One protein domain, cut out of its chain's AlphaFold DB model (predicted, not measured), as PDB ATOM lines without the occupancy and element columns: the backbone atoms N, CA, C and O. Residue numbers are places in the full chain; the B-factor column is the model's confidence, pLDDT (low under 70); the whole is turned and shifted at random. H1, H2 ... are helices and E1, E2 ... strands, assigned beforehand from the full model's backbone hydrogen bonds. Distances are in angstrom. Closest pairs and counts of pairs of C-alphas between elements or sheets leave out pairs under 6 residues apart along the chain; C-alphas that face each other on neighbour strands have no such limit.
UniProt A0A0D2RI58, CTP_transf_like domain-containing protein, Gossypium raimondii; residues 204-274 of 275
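What this domain is: This is residues 204 to 274 of the 275 residues of the protein "CTP_transf_like domain-containing protein" of Gossypium raimondii (UniProt A0A0D2RI58). A two-stranded ribbon, E1 beside E2, has helix H1 packed on it, while a looping link, residues 249 to 260, leads to a second helix, H2, set off from E1 and H1. The 71 printed residues include E1, H1, E2 and H2 in that order, mixed in class, with the sheet E1 E2 parallel. The whole is only just compact, close to loose, with a radius of gyration of the C-alphas of 13.1 A and spans of 35 by 25 by 23 A.

Where its parts are: E1 is residues 215 to 219, from C-alpha 215 at (-5.203, 189.720, 52.569). H1 is residues 227 to 240, 19.7 A long. E2 is residues 244 to 248. H2 is residues 261 to 272, 17.1 A long, ending at C-alpha 272 at (5.987, 174.119, 52.334).

How they stand to each other: E1 and E2 are parallel at 26 degrees, with N 218 and O 246 2.8 A apart, within hydrogen-bond range. E1, H1 and E2 form a strand-helix-strand unit, two parallel neighbour strands with a helix between, its crossover right-handed. The closest C-alphas of E1 and H1, Leu 218 and Leu 233, are 6.4 A apart. H2 is apart from E1 and H1. Every O i to N i+4 pair is within hydrogen-bond range in H1, 5 of 8 in H2.

The domain as a whole: The printed part has no cut. The link E2 to H2 is long. Residues 206 to 213 and 273 to 274 have pLDDT under 70.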
ATOM      1  N   PRO A 204      -1.616 177.313  56.791       77.38
ATOM      2  CA  PRO A 204      -0.662 178.259  57.351       77.38
ATOM      3  C   PRO A 204       0.757 177.682  57.262       77.38
ATOM      4  O   PRO A 204       1.165 176.903  58.116       77.38
ATOM      5  N   PHE A 205       1.501 178.047  56.216       74.06
ATOM      6  CA  PHE A 205       2.893 177.607  56.048       74.06
ATOM      7  C   PHE A 205       3.908 178.489  56.777       74.06
ATOM      8  O   PHE A 205       4.939 177.991  57.211       74.06
ATOM      9  N   SER A 206       3.602 179.776  56.958       66.12
ATOM     10  CA  SER A 206       4.439 180.704  57.721       66.12
ATOM     11  C   SER A 206       3.819 181.002  59.086       66.12
ATOM     12  O   SER A 206       2.601 181.148  59.217       66.12
ATOM     13  N   SER A 207       4.669 181.085  60.109       55.28
ATOM     14  CA  SER A 207       4.309 181.504  61.467       55.28
ATOM     15  C   SER A 207       4.291 183.026  61.639       55.28
ATOM     16  O   SER A 207       3.858 183.503  62.695       55.28
ATOM     17  N   ASP A 208       4.715 183.790  60.622       55.50
ATOM     18  CA  ASP A 208       4.696 185.248  60.665       55.50
ATOM     19  C   ASP A 208       3.255 185.752  60.616       55.50
ATOM     20  O   ASP A 208       2.601 185.854  59.575       55.50
ATOM     21  N   LYS A 209       2.762 186.105  61.802       53.53
ATOM     22  CA  LYS A 209       1.539 186.876  61.988       53.53
ATOM     23  C   LYS A 209       1.798 188.295  61.497       53.53
ATOM     24  O   LYS A 209       2.041 189.194  62.299       53.53
ATOM     25  N   SER A 210       1.776 188.523  60.185       53.31
ATOM     26  CA  SER A 210       1.705 189.900  59.706       53.31
ATOM     27  C   SER A 210       0.398 190.489  60.247       53.31
ATOM     28  O   SER A 210      -0.675 189.950  59.971       53.31
ATOM     29  N   ASN A 211       0.483 191.574  61.015       51.66
ATOM     30  CA  ASN A 211      -0.654 192.258  61.650       51.66
ATOM     31  C   ASN A 211      -1.585 192.977  60.649       51.66
ATOM     32  O   ASN A 211      -2.363 193.845  61.036       51.66
ATOM     33  N   GLY A 212      -1.489 192.660  59.359       58.88
ATOM     34  CA  GLY A 212      -2.342 193.218  58.328       58.88
ATOM     35  C   GLY A 212      -3.710 192.553  58.307       58.88
ATOM     36  O   GLY A 212      -3.828 191.388  57.932       58.88
ATOM     37  N   ASP A 213      -4.763 193.322  58.587       64.00
ATOM     38  CA  ASP A 213      -6.155 192.889  58.378       64.00
ATOM     39  C   ASP A 213      -6.454 192.576  56.897       64.00
ATOM     40  O   ASP A 213      -7.407 191.870  56.557       64.00
ATOM     41  N   ARG A 214      -5.632 193.107  55.981       76.94
ATOM     42  CA  ARG A 214      -5.801 192.966  54.536       76.94
ATOM     43  C   ARG A 214      -5.070 191.732  54.013       76.94
ATOM     44  O   ARG A 214      -3.866 191.606  54.181       76.94
ATOM     45  N   LYS A 215      -5.782 190.868  53.288       80.19
ATOM     46  CA  LYS A 215      -5.203 189.720  52.569       80.19
ATOM     47  C   LYS A 215      -4.860 190.134  51.134       80.19
ATOM     48  O   LYS A 215      -5.707 190.705  50.444       80.19
ATOM     49  N   ILE A 216      -3.642 189.846  50.681       85.94
ATOM     50  CA  ILE A 216      -3.215 190.019  49.285       85.94
ATOM     51  C   ILE A 216      -3.232 188.640  48.650       85.94
ATOM     52  O   ILE A 216      -2.416 187.793  48.994       85.94
ATOM     53  N   ILE A 217      -4.184 188.399  47.754       88.31
ATOM     54  CA  ILE A 217      -4.413 187.075  47.180       88.31
ATOM     55  C   ILE A 217      -3.881 187.045  45.748       88.31
ATOM     56  O   ILE A 217      -4.348 187.808  44.902       88.31
ATOM     57  N   LEU A 218      -2.929 186.149  45.479       89.38
ATOM     58  CA  LEU A 218      -2.474 185.818  44.132       89.38
ATOM     59  C   LEU A 218      -3.124 184.496  43.689       89.38
ATOM     60  O   LEU A 218      -2.703 183.432  44.155       89.38
ATOM     61  N   PRO A 219      -4.137 184.533  42.808       89.94
ATOM     62  CA  PRO A 219      -4.753 183.326  42.275       89.94
ATOM     63  C   PRO A 219      -3.845 182.656  41.238       89.94
ATOM     64  O   PRO A 219      -3.240 183.327  40.397       89.94
ATOM     65  N   GLY A 220      -3.775 181.325  41.255       86.19
ATOM     66  CA  GLY A 220      -2.967 180.581  40.294       86.19
ATOM     67  C   GLY A 220      -3.215 179.076  40.302       86.19
ATOM     68  O   GLY A 220      -3.729 178.496  41.255       86.19
ATOM     69  N   SER A 221      -2.845 178.413  39.204       82.12
ATOM     70  CA  SER A 221      -2.901 176.947  39.112       82.12
ATOM     71  C   SER A 221      -1.686 176.262  39.742       82.12
ATOM     72  O   SER A 221      -1.784 175.078  40.065       82.12
ATOM     73  N   PHE A 222      -0.573 176.999  39.877       84.75
ATOM     74  CA  PHE A 222       0.700 176.594  40.491       84.75
ATOM     75  C   PHE A 222       1.161 175.191  40.071       84.75
ATOM     76  O   PHE A 222       1.488 174.339  40.893       84.75
ATOM     77  N   ASN A 223       1.154 174.948  38.758       81.88
ATOM     78  CA  ASN A 223       1.493 173.662  38.155       81.88
ATOM     79  C   ASN A 223       2.629 173.799  37.117       81.88
ATOM     80  O   ASN A 223       2.333 173.791  35.918       81.88
ATOM     81  N   PRO A 224       3.906 173.912  37.532       85.75
ATOM     82  CA  PRO A 224       4.410 174.021  38.907       85.75
ATOM     83  C   PRO A 224       4.551 175.478  39.388       85.75
ATOM     84  O   PRO A 224       4.445 176.434  38.616       85.75
ATOM     85  N   LEU A 225       4.806 175.646  40.683       85.56
ATOM     86  CA  LEU A 225       5.226 176.914  41.271       85.56
ATOM     87  C   LEU A 225       6.642 177.288  40.784       85.56
ATOM     88  O   LEU A 225       7.495 176.422  40.605       85.56
ATOM     89  N   HIS A 226       6.890 178.576  40.541       85.75
ATOM     90  CA  HIS A 226       8.153 179.075  39.981       85.75
ATOM     91  C   HIS A 226       8.406 180.530  40.398       85.75
ATOM     92  O   HIS A 226       7.458 181.240  40.743       85.75
ATOM     93  N   ASP A 227       9.641 181.014  40.249       85.19
ATOM     94  CA  ASP A 227      10.089 182.354  40.675       85.19
ATOM     95  C   ASP A 227       9.201 183.506  40.198       85.19
ATOM     96  O   ASP A 227       8.988 184.469  40.926       85.19
ATOM     97  N   GLY A 228       8.648 183.413  38.985       85.62
ATOM     98  CA  GLY A 228       7.699 184.411  38.482       85.62
ATOM     99  C   GLY A 228       6.485 184.626  39.399       85.62
ATOM    100  O   GLY A 228       6.086 185.766  39.603       85.62
ATOM    101  N   HIS A 229       5.934 183.567  40.004       88.06
ATOM    102  CA  HIS A 229       4.824 183.682  40.954       88.06
ATOM    103  C   HIS A 229       5.262 184.366  42.255       88.06
ATOM    104  O   HIS A 229       4.534 185.209  42.774       88.06
ATOM    105  N   LEU A 230       6.463 184.041  42.749       86.56
ATOM    106  CA  LEU A 230       7.019 184.640  43.966       86.56
ATOM    107  C   LEU A 230       7.261 186.141  43.774       86.56
ATOM    108  O   LEU A 230       6.786 186.945  44.570       86.56
ATOM    109  N   LYS A 231       7.897 186.524  42.660       87.94
ATOM    110  CA  LYS A 231       8.150 187.931  42.307       87.94
ATOM    111  C   LYS A 231       6.864 188.721  42.089       87.94
ATOM    112  O   LYS A 231       6.806 189.896  42.432       87.94
ATOM    113  N   LEU A 232       5.831 188.096  41.519       88.56
ATOM    114  CA  LEU A 232       4.520 188.731  41.372       88.56
ATOM    115  C   LEU A 232       3.877 189.011  42.728       88.56
ATOM    116  O   LEU A 232       3.345 190.103  42.921       88.56
ATOM    117  N   LEU A 233       3.942 188.060  43.662       86.69
ATOM    118  CA  LEU A 233       3.422 188.270  45.010       86.69
ATOM    119  C   LEU A 233       4.231 189.337  45.754       86.69
ATOM    120  O   LEU A 233       3.639 190.230  46.344       86.69
ATOM    121  N   GLU A 234       5.561 189.318  45.656       85.88
ATOM    122  CA  GLU A 234       6.447 190.332  46.246       85.88
ATOM    123  C   GLU A 234       6.163 191.743  45.704       85.88
ATOM    124  O   GLU A 234       6.049 192.704  46.469       85.88
ATOM    125  N   ALA A 235       5.971 191.871  44.388       88.06
ATOM    126  CA  ALA A 235       5.586 193.132  43.762       88.06
ATOM    127  C   ALA A 235       4.190 193.591  44.216       88.06
ATOM    128  O   ALA A 235       3.995 194.767  44.522       88.06
ATOM    129  N   ALA A 236       3.225 192.670  44.304       86.69
ATOM    130  CA  ALA A 236       1.881 192.970  44.786       86.69
ATOM    131  C   ALA A 236       1.890 193.430  46.251       86.69
ATOM    132  O   ALA A 236       1.218 194.410  46.574       86.69
ATOM    133  N   THR A 237       2.686 192.788  47.111       85.06
ATOM    134  CA  THR A 237       2.902 193.193  48.509       85.06
ATOM    135  C   THR A 237       3.558 194.566  48.592       85.06
ATOM    136  O   THR A 237       3.065 195.434  49.304       85.06
ATOM    137  N   SER A 238       4.579 194.825  47.772       85.44
ATOM    138  CA  SER A 238       5.248 196.134  47.715       85.44
ATOM    139  C   SER A 238       4.298 197.274  47.322       85.44
ATOM    140  O   SER A 238       4.439 198.391  47.812       85.44
ATOM    141  N   ILE A 239       3.314 197.006  46.455       85.94
ATOM    142  CA  ILE A 239       2.296 197.989  46.046       85.94
ATOM    143  C   ILE A 239       1.193 198.134  47.103       85.94
ATOM    144  O   ILE A 239       0.734 199.241  47.375       85.94
ATOM    145  N   CYS A 240       0.718 197.018  47.659       77.75
ATOM    146  CA  CYS A 240      -0.449 196.995  48.542       77.75
ATOM    147  C   CYS A 240      -0.128 197.284  50.019       77.75
ATOM    148  O   CYS A 240      -1.073 197.462  50.793       77.75
ATOM    149  N   GLY A 241       1.154 197.359  50.395       75.44
ATOM    150  CA  GLY A 241       1.620 197.648  51.754       75.44
ATOM    151  C   GLY A 241       1.580 196.423  52.674       75.44
ATOM    152  O   GLY A 241       1.795 195.301  52.220       75.44
ATOM    153  N   ASP A 242       1.269 196.641  53.955       72.50
ATOM    154  CA  ASP A 242       1.295 195.651  55.054       72.50
ATOM    155  C   ASP A 242       0.198 194.562  54.973       72.50
ATOM    156  O   ASP A 242      -0.396 194.182  55.978       72.50
ATOM    157  N   GLY A 243      -0.146 194.077  53.780       74.50
ATOM    158  CA  GLY A 243      -1.116 192.998  53.618       74.50
ATOM    159  C   GLY A 243      -0.488 191.615  53.786       74.50
ATOM    160  O   GLY A 243       0.632 191.382  53.339       74.50
ATOM    161  N   TYR A 244      -1.236 190.674  54.367       78.88
ATOM    162  CA  TYR A 244      -0.816 189.280  54.493       78.88
ATOM    163  C   TYR A 244      -0.836 188.596  53.111       78.88
ATOM    164  O   TYR A 244      -1.919 188.461  52.518       78.88
ATOM    165  N   PRO A 245       0.323 188.182  52.569       84.00
ATOM    166  CA  PRO A 245       0.412 187.582  51.244       84.00
ATOM    167  C   PRO A 245      -0.136 186.147  51.256       84.00
ATOM    168  O   PRO A 245       0.182 185.344  52.129       84.00
ATOM    169  N   CYS A 246      -0.981 185.814  50.285       86.19
ATOM    170  CA  CYS A 246      -1.650 184.522  50.159       86.19
ATOM    171  C   CYS A 246      -1.621 184.051  48.705       86.19
ATOM    172  O   CYS A 246      -1.951 184.808  47.792       86.19
ATOM    173  N   PHE A 247      -1.332 182.772  48.494       88.25
ATOM    174  CA  PHE A 247      -1.597 182.105  47.222       88.25
ATOM    175  C   PHE A 247      -2.972 181.434  47.277       88.25
ATOM    176  O   PHE A 247      -3.312 180.800  48.276       88.25
ATOM    177  N   GLU A 248      -3.764 181.558  46.213       90.50
ATOM    178  CA  GLU A 248      -5.067 180.893  46.102       90.50
ATOM    179  C   GLU A 248      -5.048 179.852  44.984       90.50
ATOM    180  O   GLU A 248      -4.835 180.173  43.813       90.50
ATOM    181  N   LEU A 249      -5.303 178.600  45.365       89.38
ATOM    182  CA  LEU A 249      -5.507 177.485  44.450       89.38
ATOM    183  C   LEU A 249      -6.999 177.142  44.396       89.38
ATOM    184  O   LEU A 249      -7.567 176.654  45.374       89.38
ATOM    185  N   SER A 250      -7.628 177.335  43.240       87.50
ATOM    186  CA  SER A 250      -9.034 176.974  43.056       87.50
ATOM    187  C   SER A 250      -9.181 175.458  42.842       87.50
ATOM    188  O   SER A 250      -8.708 174.911  41.842       87.50
ATOM    189  N   ALA A 251      -9.852 174.770  43.774       85.00
ATOM    190  CA  ALA A 251     -10.134 173.330  43.677       85.00
ATOM    191  C   ALA A 251     -11.164 172.999  42.582       85.00
ATOM    192  O   ALA A 251     -11.075 171.959  41.929       85.00
ATOM    193  N   ILE A 252     -12.120 173.907  42.367       82.94
ATOM    194  CA  ILE A 252     -13.146 173.839  41.326       82.94
ATOM    195  C   ILE A 252     -12.951 175.056  40.426       82.94
ATOM    196  O   ILE A 252     -12.824 176.177  40.915       82.94
ATOM    197  N   ASN A 253     -12.916 174.839  39.116       77.94
ATOM    198  CA  ASN A 253     -12.790 175.896  38.121       77.94
ATOM    199  C   ASN A 253     -13.998 175.827  37.175       77.94
ATOM    200  O   ASN A 253     -14.524 174.743  36.943       77.94
ATOM    201  N   ALA A 254     -14.442 176.962  36.636       72.88
ATOM    202  CA  ALA A 254     -15.573 177.000  35.708       72.88
ATOM    203  C   ALA A 254     -15.299 176.201  34.419       72.88
ATOM    204  O   ALA A 254     -16.203 175.552  33.900       72.88
ATOM    205  N   ASP A 255     -14.047 176.201  33.949       73.38
ATOM    206  CA  ASP A 255     -13.674 175.643  32.641       73.38
ATOM    207  C   ASP A 255     -12.989 174.268  32.717       73.38
ATOM    208  O   ASP A 255     -12.704 173.651  31.689       73.38
ATOM    209  N   LYS A 256     -12.664 173.778  33.923       77.50
ATOM    210  CA  LYS A 256     -11.887 172.540  34.122       77.50
ATOM    211  C   LYS A 256     -12.561 171.619  35.135       77.50
ATOM    212  O   LYS A 256     -13.203 172.114  36.059       77.50
ATOM    213  N   PRO A 257     -12.381 170.290  35.008       78.88
ATOM    214  CA  PRO A 257     -12.874 169.367  36.021       78.88
ATOM    215  C   PRO A 257     -12.269 169.695  37.398       78.88
ATOM    216  O   PRO A 257     -11.142 170.206  37.454       78.88
ATOM    217  N   PRO A 258     -12.986 169.392  38.499       83.50
ATOM    218  CA  PRO A 258     -12.457 169.554  39.848       83.50
ATOM    219  C   PRO A 258     -11.127 168.818  40.008       83.50
ATOM    220  O   PRO A 258     -10.956 167.708  39.495       83.50
ATOM    221  N   LEU A 259     -10.184 169.435  40.717       83.69
ATOM    222  CA  LEU A 259      -8.913 168.792  41.035       83.69
ATOM    223  C   LEU A 259      -9.152 167.594  41.955       83.69
ATOM    224  O   LEU A 259      -9.969 167.655  42.876       83.69
ATOM    225  N   SER A 260      -8.413 166.510  41.727       87.56
ATOM    226  CA  SER A 260      -8.434 165.380  42.653       87.56
ATOM    227  C   SER A 260      -7.685 165.731  43.942       87.56
ATOM    228  O   SER A 260      -6.764 166.550  43.943       87.56
ATOM    229  N   ILE A 261      -8.050 165.081  45.048       88.19
ATOM    230  CA  ILE A 261      -7.407 165.293  46.355       88.19
ATOM    231  C   ILE A 261      -5.874 165.138  46.276       88.19
ATOM    232  O   ILE A 261      -5.179 166.041  46.745       88.19
ATOM    233  N   PRO A 262      -5.308 164.095  45.622       89.06
ATOM    234  CA  PRO A 262      -3.857 163.974  45.480       89.06
ATOM    235  C   PRO A 262      -3.217 165.156  44.741       89.06
ATOM    236  O   PRO A 262      -2.156 165.621  45.149       89.06
ATOM    237  N   GLN A 263      -3.871 165.684  43.698       87.06
ATOM    238  CA  GLN A 263      -3.365 166.837  42.945       87.06
ATOM    239  C   GLN A 263      -3.357 168.114  43.783       87.06
ATOM    240  O   GLN A 263      -2.429 168.914  43.670       87.06
ATOM    241  N   ILE A 264      -4.386 168.321  44.614       88.06
ATOM    242  CA  ILE A 264      -4.429 169.463  45.533       88.06
ATOM    243  C   ILE A 264      -3.253 169.362  46.503       88.06
ATOM    244  O   ILE A 264      -2.478 170.309  46.603       88.06
ATOM    245  N   LYS A 265      -3.059 168.203  47.144       89.00
ATOM    246  CA  LYS A 265      -1.955 167.994  48.091       89.00
ATOM    247  C   LYS A 265      -0.583 168.195  47.457       89.00
ATOM    248  O   LYS A 265       0.242 168.905  48.020       89.00
ATOM    249  N   GLU A 266      -0.351 167.641  46.270       88.56
ATOM    250  CA  GLU A 266       0.918 167.797  45.549       88.56
ATOM    251  C   GLU A 266       1.239 169.270  45.247       88.56
ATOM    252  O   GLU A 266       2.380 169.710  45.394       88.56
ATOM    253  N   ARG A 267       0.235 170.061  44.852       88.25
ATOM    254  CA  ARG A 267       0.413 171.499  44.589       88.25
ATOM    255  C   ARG A 267       0.617 172.302  45.865       88.25
ATOM    256  O   ARG A 267       1.438 173.211  45.885       88.25
ATOM    257  N   VAL A 268      -0.098 171.943  46.925       87.62
ATOM    258  CA  VAL A 268      -0.011 172.572  48.247       87.62
ATOM    259  C   VAL A 268       1.365 172.318  48.892       87.62
ATOM    260  O   VAL A 268       1.977 173.254  49.399       87.62
ATOM    261  N   MET A 269       1.928 171.111  48.755       86.50
ATOM    262  CA  MET A 269       3.271 170.756  49.253       86.50
ATOM    263  C   MET A 269       4.412 171.593  48.651       86.50
ATOM    264  O   MET A 269       5.493 171.675  49.231       86.50
ATOM    265  N   GLN A 270       4.218 172.214  47.484       86.44
ATOM    266  CA  GLN A 270       5.248 173.074  46.886       86.44
ATOM    267  C   GLN A 270       5.480 174.346  47.711       86.44
ATOM    268  O   GLN A 270       6.590 174.871  47.705       86.44
ATOM    269  N   PHE A 271       4.464 174.811  48.442       83.38
ATOM    270  CA  PHE A 271       4.551 176.006  49.278       83.38
ATOM    271  C   PHE A 271       5.257 175.743  50.614       83.38
ATOM    272  O   PHE A 271       5.924 176.643  51.114       83.38
ATOM    273  N   GLU A 272       5.212 174.511  51.140       77.56
ATOM    274  CA  GLU A 272       5.987 174.119  52.334       77.56
ATOM    275  C   GLU A 272       7.496 174.234  52.123       77.56
ATOM    276  O   GLU A 272       8.238 174.468  53.067       77.56
ATOM    277  N   LYS A 273       7.971 174.057  50.886       67.56
ATOM    278  CA  LYS A 273       9.405 174.113  50.566       67.56
ATOM    279  C   LYS A 273       9.952 175.539  50.453       67.56
ATOM    280  O   LYS A 273      11.158 175.697  50.284       67.56
ATOM    281  N   ILE A 274       9.071 176.538  50.434       64.88
ATOM    282  CA  ILE A 274       9.399 177.943  50.156       64.88
ATOM    283  C   ILE A 274       9.132 178.833  51.375       64.88
ATOM    284  O   ILE A 274       9.771 179.877  51.492       64.88
TER     285      ILE A 274